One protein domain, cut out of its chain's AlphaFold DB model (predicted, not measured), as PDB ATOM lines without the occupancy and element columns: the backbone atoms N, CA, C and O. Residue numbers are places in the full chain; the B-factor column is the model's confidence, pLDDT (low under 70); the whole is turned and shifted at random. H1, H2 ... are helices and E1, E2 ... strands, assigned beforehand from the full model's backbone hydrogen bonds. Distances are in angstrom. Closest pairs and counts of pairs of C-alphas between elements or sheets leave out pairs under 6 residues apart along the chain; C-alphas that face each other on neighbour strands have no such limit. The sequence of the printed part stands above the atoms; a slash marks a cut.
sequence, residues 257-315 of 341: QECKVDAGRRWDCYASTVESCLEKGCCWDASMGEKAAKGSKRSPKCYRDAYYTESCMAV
ATOM      1  N   GLN A 257     148.444 153.112 159.659       55.78
ATOM      2  CA  GLN A 257     147.057 153.295 160.083       55.78
ATOM      3  C   GLN A 257     146.370 154.293 159.154       55.78
ATOM      4  O   GLN A 257     146.943 155.337 158.827       55.78
ATOM      5  N   GLU A 258     145.123 154.022 158.769       58.94
ATOM      6  CA  GLU A 258     144.302 155.086 158.211       58.94
ATOM      7  C   GLU A 258     144.066 156.119 159.314       58.94
ATOM      8  O   GLU A 258     143.206 155.954 160.176       58.94
ATOM      9  N   CYS A 259     144.860 157.186 159.284       69.69
ATOM     10  CA  CYS A 259     144.903 158.236 160.291       69.69
ATOM     11  C   CYS A 259     143.657 159.142 160.244       69.69
ATOM     12  O   CYS A 259     143.731 160.353 160.033       69.69
ATOM     13  N   LYS A 260     142.481 158.550 160.470       80.75
ATOM     14  CA  LYS A 260     141.170 159.201 160.598       80.75
ATOM     15  C   LYS A 260     140.998 159.861 161.973       80.75
ATOM     16  O   LYS A 260     139.933 159.808 162.579       80.75
ATOM     17  N   VAL A 261     142.041 160.543 162.449       80.44
ATOM     18  CA  VAL A 261     141.946 161.433 163.610       80.44
ATOM     19  C   VAL A 261     141.394 162.773 163.133       80.44
ATOM     20  O   VAL A 261     141.937 163.386 162.202       80.44
ATOM     21  N   ASP A 262     140.321 163.231 163.778       79.62
ATOM     22  CA  ASP A 262     139.725 164.544 163.523       79.62
ATOM     23  C   ASP A 262     140.778 165.656 163.661       79.62
ATOM     24  O   ASP A 262     141.601 165.623 164.576       79.62
ATOM     25  N   ALA A 263     140.757 166.647 162.765       81.00
ATOM     26  CA  ALA A 263     141.771 167.695 162.703       81.00
ATOM     27  C   ALA A 263     141.940 168.485 164.018       81.00
ATOM     28  O   ALA A 263     143.040 168.976 164.272       81.00
ATOM     29  N   GLY A 264     140.897 168.585 164.852       80.44
ATOM     30  CA  GLY A 264     140.961 169.226 166.169       80.44
ATOM     31  C   GLY A 264     141.648 168.398 167.263       80.44
ATOM     32  O   GLY A 264     142.023 168.957 168.287       80.44
ATOM     33  N   ARG A 265     141.840 167.085 167.059       80.56
ATOM     34  CA  ARG A 265     142.400 166.136 168.049       80.56
ATOM     35  C   ARG A 265     143.837 165.688 167.741       80.56
ATOM     36  O   ARG A 265     144.372 164.800 168.397       80.56
ATOM     37  N   ARG A 266     144.482 166.305 166.744       86.69
ATOM     38  CA  ARG A 266     145.837 165.963 166.282       86.69
ATOM     39  C   ARG A 266     146.912 166.701 167.080       86.69
ATOM     40  O   ARG A 266     147.020 167.922 166.978       86.69
ATOM     41  N   TRP A 267     147.757 165.963 167.796       87.69
ATOM     42  CA  TRP A 267     148.943 166.496 168.475       87.69
ATOM     43  C   TRP A 267     150.176 166.419 167.580       87.69
ATOM     44  O   TRP A 267     150.433 165.374 166.995       87.69
ATOM     45  N   ASP A 268     150.953 167.500 167.465       90.88
ATOM     46  CA  ASP A 268     152.147 167.534 166.605       90.88
ATOM     47  C   ASP A 268     153.226 166.563 167.125       90.88
ATOM     48  O   ASP A 268     153.568 166.577 168.306       90.88
ATOM     49  N   CYS A 269     153.753 165.705 166.247       90.19
ATOM     50  CA  CYS A 269     154.770 164.701 166.594       90.19
ATOM     51  C   CYS A 269     156.202 165.146 166.208       90.19
ATOM     52  O   CYS A 269     157.174 164.392 166.332       90.19
ATOM     53  N   TYR A 270     156.361 166.404 165.769       90.31
ATOM     54  CA  TYR A 270     157.659 167.041 165.526       90.31
ATOM     55  C   TYR A 270     158.573 166.218 164.596       90.31
ATOM     56  O   TYR A 270     159.761 166.021 164.865       90.31
ATOM     57  N   ALA A 271     158.015 165.686 163.507       91.94
ATOM     58  CA  ALA A 271     158.767 165.053 162.423       91.94
ATOM     59  C   ALA A 271     158.482 165.771 161.100       91.94
ATOM     60  O   ALA A 271     157.336 166.092 160.785       91.94
ATOM     61  N   SER A 272     159.547 166.037 160.344       89.00
ATOM     62  CA  SER A 272     159.525 166.810 159.098       89.00
ATOM     63  C   SER A 272     159.505 165.951 157.831       89.00
ATOM     64  O   SER A 272     159.204 166.482 156.763       89.00
ATOM     65  N   THR A 273     159.802 164.650 157.933       92.50
ATOM     66  CA  THR A 273     159.726 163.686 156.824       92.50
ATOM     67  C   THR A 273     158.756 162.552 157.141       92.50
ATOM     68  O   THR A 273     158.420 162.305 158.304       92.50
ATOM     69  N   VAL A 274     158.319 161.854 156.090       90.31
ATOM     70  CA  VAL A 274     157.417 160.700 156.191       90.31
ATOM     71  C   VAL A 274     158.081 159.579 156.989       90.31
ATOM     72  O   VAL A 274     157.458 159.043 157.902       90.31
ATOM     73  N   GLU A 275     159.347 159.251 156.703       90.75
ATOM     74  CA  GLU A 275     160.047 158.147 157.368       90.75
ATOM     75  C   GLU A 275     160.188 158.415 158.866       90.75
ATOM     76  O   GLU A 275     159.767 157.590 159.671       90.75
ATOM     77  N   SER A 276     160.675 159.605 159.244       92.25
ATOM     78  CA  SER A 276     160.843 159.988 160.652       92.25
ATOM     79  C   SER A 276     159.508 160.069 161.407       92.25
ATOM     80  O   SER A 276     159.462 159.862 162.617       92.25
ATOM     81  N   CYS A 277     158.403 160.347 160.709       91.75
ATOM     82  CA  CYS A 277     157.070 160.309 161.304       91.75
ATOM     83  C   CYS A 277     156.620 158.877 161.621       91.75
ATOM     84  O   CYS A 277     156.204 158.588 162.743       91.75
ATOM     85  N   LEU A 278     156.741 157.973 160.645       86.88
ATOM     86  CA  LEU A 278     156.334 156.574 160.789       86.88
ATOM     87  C   LEU A 278     157.249 155.810 161.760       86.88
ATOM     88  O   LEU A 278     156.772 154.967 162.515       86.88
ATOM     89  N   GLU A 279     158.542 156.136 161.797       86.44
ATOM     90  CA  GLU A 279     159.517 155.596 162.754       86.44
ATOM     91  C   GLU A 279     159.173 155.962 164.206       86.44
ATOM     92  O   GLU A 279     159.280 155.123 165.096       86.44
ATOM     93  N   LYS A 280     158.648 157.173 164.446       86.56
ATOM     94  CA  LYS A 280     158.117 157.602 165.755       86.56
ATOM     95  C   LYS A 280     156.743 157.006 166.104       86.56
ATOM     96  O   LYS A 280     156.140 157.417 167.100       86.56
ATOM     97  N   GLY A 281     156.205 156.095 165.289       85.19
ATOM     98  CA  GLY A 281     154.850 155.561 165.461       85.19
ATOM     99  C   GLY A 281     153.784 156.656 165.385       85.19
ATOM    100  O   GLY A 281     152.864 156.688 166.201       85.19
ATOM    101  N   CYS A 282     153.956 157.616 164.475       92.75
ATOM    102  CA  CYS A 282     153.049 158.741 164.288       92.75
ATOM    103  C   CYS A 282     152.413 158.743 162.894       92.75
ATOM    104  O   CYS A 282     152.927 158.189 161.924       92.75
ATOM    105  N   CYS A 283     151.270 159.410 162.814       90.69
ATOM    106  CA  CYS A 283     150.436 159.547 161.637       90.69
ATOM    107  C   CYS A 283     150.915 160.674 160.720       90.69
ATOM    108  O   CYS A 283     151.029 161.823 161.147       90.69
ATOM    109  N   TRP A 284     151.127 160.372 159.438       92.44
ATOM    110  CA  TRP A 284     151.463 161.367 158.420       92.44
ATOM    111  C   TRP A 284     150.258 161.677 157.529       92.44
ATOM    112  O   TRP A 284     149.758 160.798 156.832       92.44
ATOM    113  N   ASP A 285     149.820 162.940 157.489       89.19
ATOM    114  CA  ASP A 285     148.786 163.394 156.548       89.19
ATOM    115  C   ASP A 285     149.379 164.354 155.510       89.19
ATOM    116  O   ASP A 285     149.635 165.535 155.776       89.19
ATOM    117  N   ALA A 286     149.570 163.825 154.300       84.94
ATOM    118  CA  ALA A 286     150.034 164.581 153.143       84.94
ATOM    119  C   ALA A 286     148.978 165.572 152.609       84.94
ATOM    120  O   ALA A 286     149.344 166.616 152.067       84.94
ATOM    121  N   SER A 287     147.679 165.306 152.804       80.44
ATOM    122  CA  SER A 287     146.589 166.136 152.262       80.44
ATOM    123  C   SER A 287     146.536 167.534 152.892       80.44
ATOM    124  O   SER A 287     146.108 168.500 152.252       80.44
ATOM    125  N   MET A 288     147.071 167.667 154.111       70.81
ATOM    126  CA  MET A 288     147.258 168.941 154.814       70.81
ATOM    127  C   MET A 288     148.232 169.892 154.094       70.81
ATOM    128  O   MET A 288     148.177 171.098 154.339       70.81
ATOM    129  N   GLY A 289     149.082 169.372 153.197       66.94
ATOM    130  CA  GLY A 289     150.013 170.155 152.382       66.94
ATOM    131  C   GLY A 289     149.420 170.737 151.092       66.94
ATOM    132  O   GLY A 289     149.873 171.781 150.629       66.94
ATOM    133  N   GLU A 290     148.404 170.099 150.503       58.88
ATOM    134  CA  GLU A 290     147.971 170.410 149.127       58.88
ATOM    135  C   GLU A 290     146.833 171.435 149.028       58.88
ATOM    136  O   GLU A 290     146.756 172.190 148.059       58.88
ATOM    137  N   LYS A 291     145.922 171.475 150.011       52.62
ATOM    138  CA  LYS A 291     144.668 172.258 149.926       52.62
ATOM    139  C   LYS A 291     144.693 173.594 150.667       52.62
ATOM    140  O   LYS A 291     143.655 174.241 150.824       52.62
ATOM    141  N   ALA A 292     145.856 174.032 151.133       54.44
ATOM    142  CA  ALA A 292     145.981 175.290 151.849       54.44
ATOM    143  C   ALA A 292     145.742 176.479 150.889       54.44
ATOM    144  O   ALA A 292     146.515 176.732 149.964       54.44
ATOM    145  N   ALA A 293     144.624 177.188 151.086       53.34
ATOM    146  CA  ALA A 293     144.172 178.267 150.203       53.34
ATOM    147  C   ALA A 293     145.268 179.325 149.965       53.34
ATOM    148  O   ALA A 293     146.005 179.666 150.894       53.34
ATOM    149  N   LYS A 294     145.347 179.845 148.725       50.53
ATOM    150  CA  LYS A 294     146.371 180.792 148.224       50.53
ATOM    151  C   LYS A 294     146.829 181.796 149.297       50.53
ATOM    152  O   LYS A 294     146.175 182.809 149.516       50.53
ATOM    153  N   GLY A 295     147.972 181.512 149.923       62.78
ATOM    154  CA  GLY A 295     148.572 182.335 150.980       62.78
ATOM    155  C   GLY A 295     148.946 181.564 152.250       62.78
ATOM    156  O   GLY A 295     149.902 181.942 152.920       62.78
ATOM    157  N   SER A 296     148.275 180.452 152.564       47.31
ATOM    158  CA  SER A 296     148.638 179.607 153.708       47.31
ATOM    159  C   SER A 296     149.621 178.519 153.269       47.31
ATOM    160  O   SER A 296     149.254 177.610 152.537       47.31
ATOM    161  N   LYS A 297     150.882 178.587 153.712       48.78
ATOM    162  CA  LYS A 297     151.830 177.469 153.589       48.78
ATOM    163  C   LYS A 297     151.657 176.545 154.793       48.78
ATOM    164  O   LYS A 297     152.374 176.686 155.779       48.78
ATOM    165  N   ARG A 298     150.685 175.633 154.742       60.22
ATOM    166  CA  ARG A 298     150.645 174.515 155.694       60.22
ATOM    167  C   ARG A 298     151.523 173.410 155.131       60.22
ATOM    168  O   ARG A 298     151.262 172.925 154.038       60.22
ATOM    169  N   SER A 299     152.585 173.063 155.845       61.91
ATOM    170  CA  SER A 299     153.355 171.857 155.554       61.91
ATOM    171  C   SER A 299     152.476 170.619 155.780       61.91
ATOM    172  O   SER A 299     151.569 170.683 156.621       61.91
ATOM    173  N   PRO A 300     152.761 169.481 155.118       73.94
ATOM    174  CA  PRO A 300     152.333 168.175 155.616       73.94
ATOM    175  C   PRO A 300     152.646 168.056 157.111       73.94
ATOM    176  O   PRO A 300     153.679 168.557 157.565       73.94
ATOM    177  N   LYS A 301     151.748 167.436 157.880       85.06
ATOM    178  CA  LYS A 301     151.906 167.322 159.332       85.06
ATOM    179  C   LYS A 301     152.004 165.869 159.767       85.06
ATOM    180  O   LYS A 301     151.139 165.061 159.432       85.06
ATOM    181  N   CYS A 302     153.021 165.602 160.580       91.12
ATOM    182  CA  CYS A 302     153.112 164.418 161.415       91.12
ATOM    183  C   CYS A 302     152.385 164.664 162.744       91.12
ATOM    184  O   CYS A 302     152.623 165.688 163.387       91.12
ATOM    185  N   TYR A 303     151.524 163.747 163.175       91.81
ATOM    186  CA  TYR A 303     150.772 163.883 164.422       91.81
ATOM    187  C   TYR A 303     150.509 162.549 165.121       91.81
ATOM    188  O   TYR A 303     150.676 161.480 164.545       91.81
ATOM    189  N   ARG A 304     150.066 162.623 166.373       86.50
ATOM    190  CA  ARG A 304     149.525 161.512 167.163       86.50
ATOM    191  C   ARG A 304     148.107 161.873 167.629       86.50
ATOM    192  O   ARG A 304     147.750 163.055 167.648       86.50
ATOM    193  N   ASP A 305     147.291 160.874 167.951       78.81
ATOM    194  CA  ASP A 305     145.974 161.093 168.560       78.81
ATOM    195  C   ASP A 305     146.119 161.512 170.037       78.81
ATOM    196  O   ASP A 305     146.931 160.943 170.770       78.81
ATOM    197  N   ALA A 306     145.320 162.487 170.473       58.41
ATOM    198  CA  ALA A 306     145.221 162.927 171.862       58.41
ATOM    199  C   ALA A 306     144.698 161.833 172.816       58.41
ATOM    200  O   ALA A 306     145.048 161.827 173.997       58.41
ATOM    201  N   TYR A 307     143.895 160.871 172.337       55.59
ATOM    202  CA  TYR A 307     143.357 159.817 173.215       55.59
ATOM    203  C   TYR A 307     144.428 158.917 173.833       55.59
ATOM    204  O   TYR A 307     144.195 158.377 174.916       55.59
ATOM    205  N   TYR A 308     145.606 158.799 173.210       48.03
ATOM    206  CA  TYR A 308     146.726 158.034 173.765       48.03
ATOM    207  C   TYR A 308     147.301 158.634 175.056       48.03
ATOM    208  O   TYR A 308     147.961 157.914 175.801       48.03
ATOM    209  N   THR A 309     147.070 159.922 175.340       41.88
ATOM    210  CA  THR A 309     147.554 160.559 176.577       41.88
ATOM    211  C   THR A 309     146.508 160.611 177.687       41.88
ATOM    212  O   THR A 309     146.886 160.503 178.847       41.88
ATOM    213  N   GLU A 310     145.214 160.735 177.379       36.12
ATOM    214  CA  GLU A 310     144.180 160.903 178.420       36.12
ATOM    215  C   GLU A 310     143.477 159.591 178.813       36.12
ATOM    216  O   GLU A 310     143.167 159.389 179.989       36.12
ATOM    217  N   SER A 311     143.292 158.648 177.880       37.16
ATOM    218  CA  SER A 311     142.504 157.423 178.135       37.16
ATOM    219  C   SER A 311     143.164 156.451 179.124       37.16
ATOM    220  O   SER A 311     142.479 155.627 179.723       37.16
ATOM    221  N   CYS A 312     144.480 156.560 179.335       34.25
ATOM    222  CA  CYS A 312     145.227 155.734 180.291       34.25
ATOM    223  C   CYS A 312     145.339 156.352 181.700       34.25
ATOM    224  O   CYS A 312     145.887 155.714 182.594       34.25
ATOM    225  N   MET A 313     144.839 157.575 181.929       31.88
ATOM    226  CA  MET A 313     145.053 158.299 183.196       31.88
ATOM    227  C   MET A 313     143.884 158.221 184.195       31.88
ATOM    228  O   MET A 313     144.021 158.677 185.328       31.88
ATOM    229  N   ALA A 314     142.748 157.618 183.822       32.81
ATOM    230  CA  ALA A 314     141.502 157.669 184.599       32.81
ATOM    231  C   ALA A 314     141.053 156.328 185.230       32.81
ATOM    232  O   ALA A 314     139.860 156.038 185.288       32.81
ATOM    233  N   VAL A 315     141.974 155.520 185.777       33.97
ATOM    234  CA  VAL A 315     141.606 154.355 186.619       33.97
ATOM    235  C   VAL A 315     141.444 154.782 188.085       33.97
ATOM    236  O   VAL A 315     142.295 154.538 188.946       33.97
TER     237      VAL A 315
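Overview. This is residues 257 to 315 of the 341 residues of an uncharacterized protein of Porphyridium purpureum (UniProt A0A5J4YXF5). A small three-stranded antiparallel sheet, with E3 in its middle, has one short helix, H1, over one face. A loop, residues 291 to 296, and the last printed residues, 308 to 315, stick out and make the length. The printed part has 59 residues, with three named strands and three named helices in the order E1 H1 E2 H2 E3 H3; the sheet runs E1 E3 E2, and the class is mixed, with 25 residues, under half, in named elements. It is only just loose, close to compact, with a radius of gyration of the C-alphas of 12.8 A, and spans 47 by 23 by 19 A.

Arrangement. E3, residues 301 to 305, is the inner strand. E2, residues 283 to 285, is antiparallel to it at 136 degrees, with N 283 and O 303 within hydrogen-bond range at 2.8 A. E1, residues 266 to 268, is antiparallel to E3 at 123 degrees, with N 267 and O 304 within range at 2.9 A. The pairing is staggered: E3 pairs with E2 over residues 301 to 303 and with E1 over 303 to 305. H1, residues 274 to 279, is on the sheet at a height of 8.8 A and runs along the strands, at 2 degrees to E2 on the local plane. It lies over E2 and only just not over E3, where 2 of its 6 C-alphas fall. Its closest C-alphas to E3 are those of Cys 277 and Cys 302, 5.7 A apart. E1, H1, E2 form a split strand-helix-strand unit, two strands of one sheet joined through a helix, with E3 between them in the sheet, and its crossover is right-handed. H2, residues 287 to 290, is only just not on the sheet, with 4 pairs of C-alphas within 10 A. H3, residues 307 to 310, is apart from E1 and E2. In H1 every O i to N i+4 pair is within hydrogen-bond range; H2 and H3 are too short for such a pair.

Along the chain. E1 begins at C-alpha 266 (145.837, 165.963, 166.282). E3 is 12.6 A long and H1 8.6 A; E1 is 6.5 A, E2 6.6 A, H2 5.5 A and H3 5.4 A. H3 ends at C-alpha 310 (144.180, 160.903, 178.420).

Size, cuts and confidence. The C-alphas of Lys 294 and Val 315, the two farthest apart, are 46.9 A apart. The printed part has no cut and no long link. The model's pLDDT is under 70 at residues 257 to 259, 289 to 299 and 306 to 315.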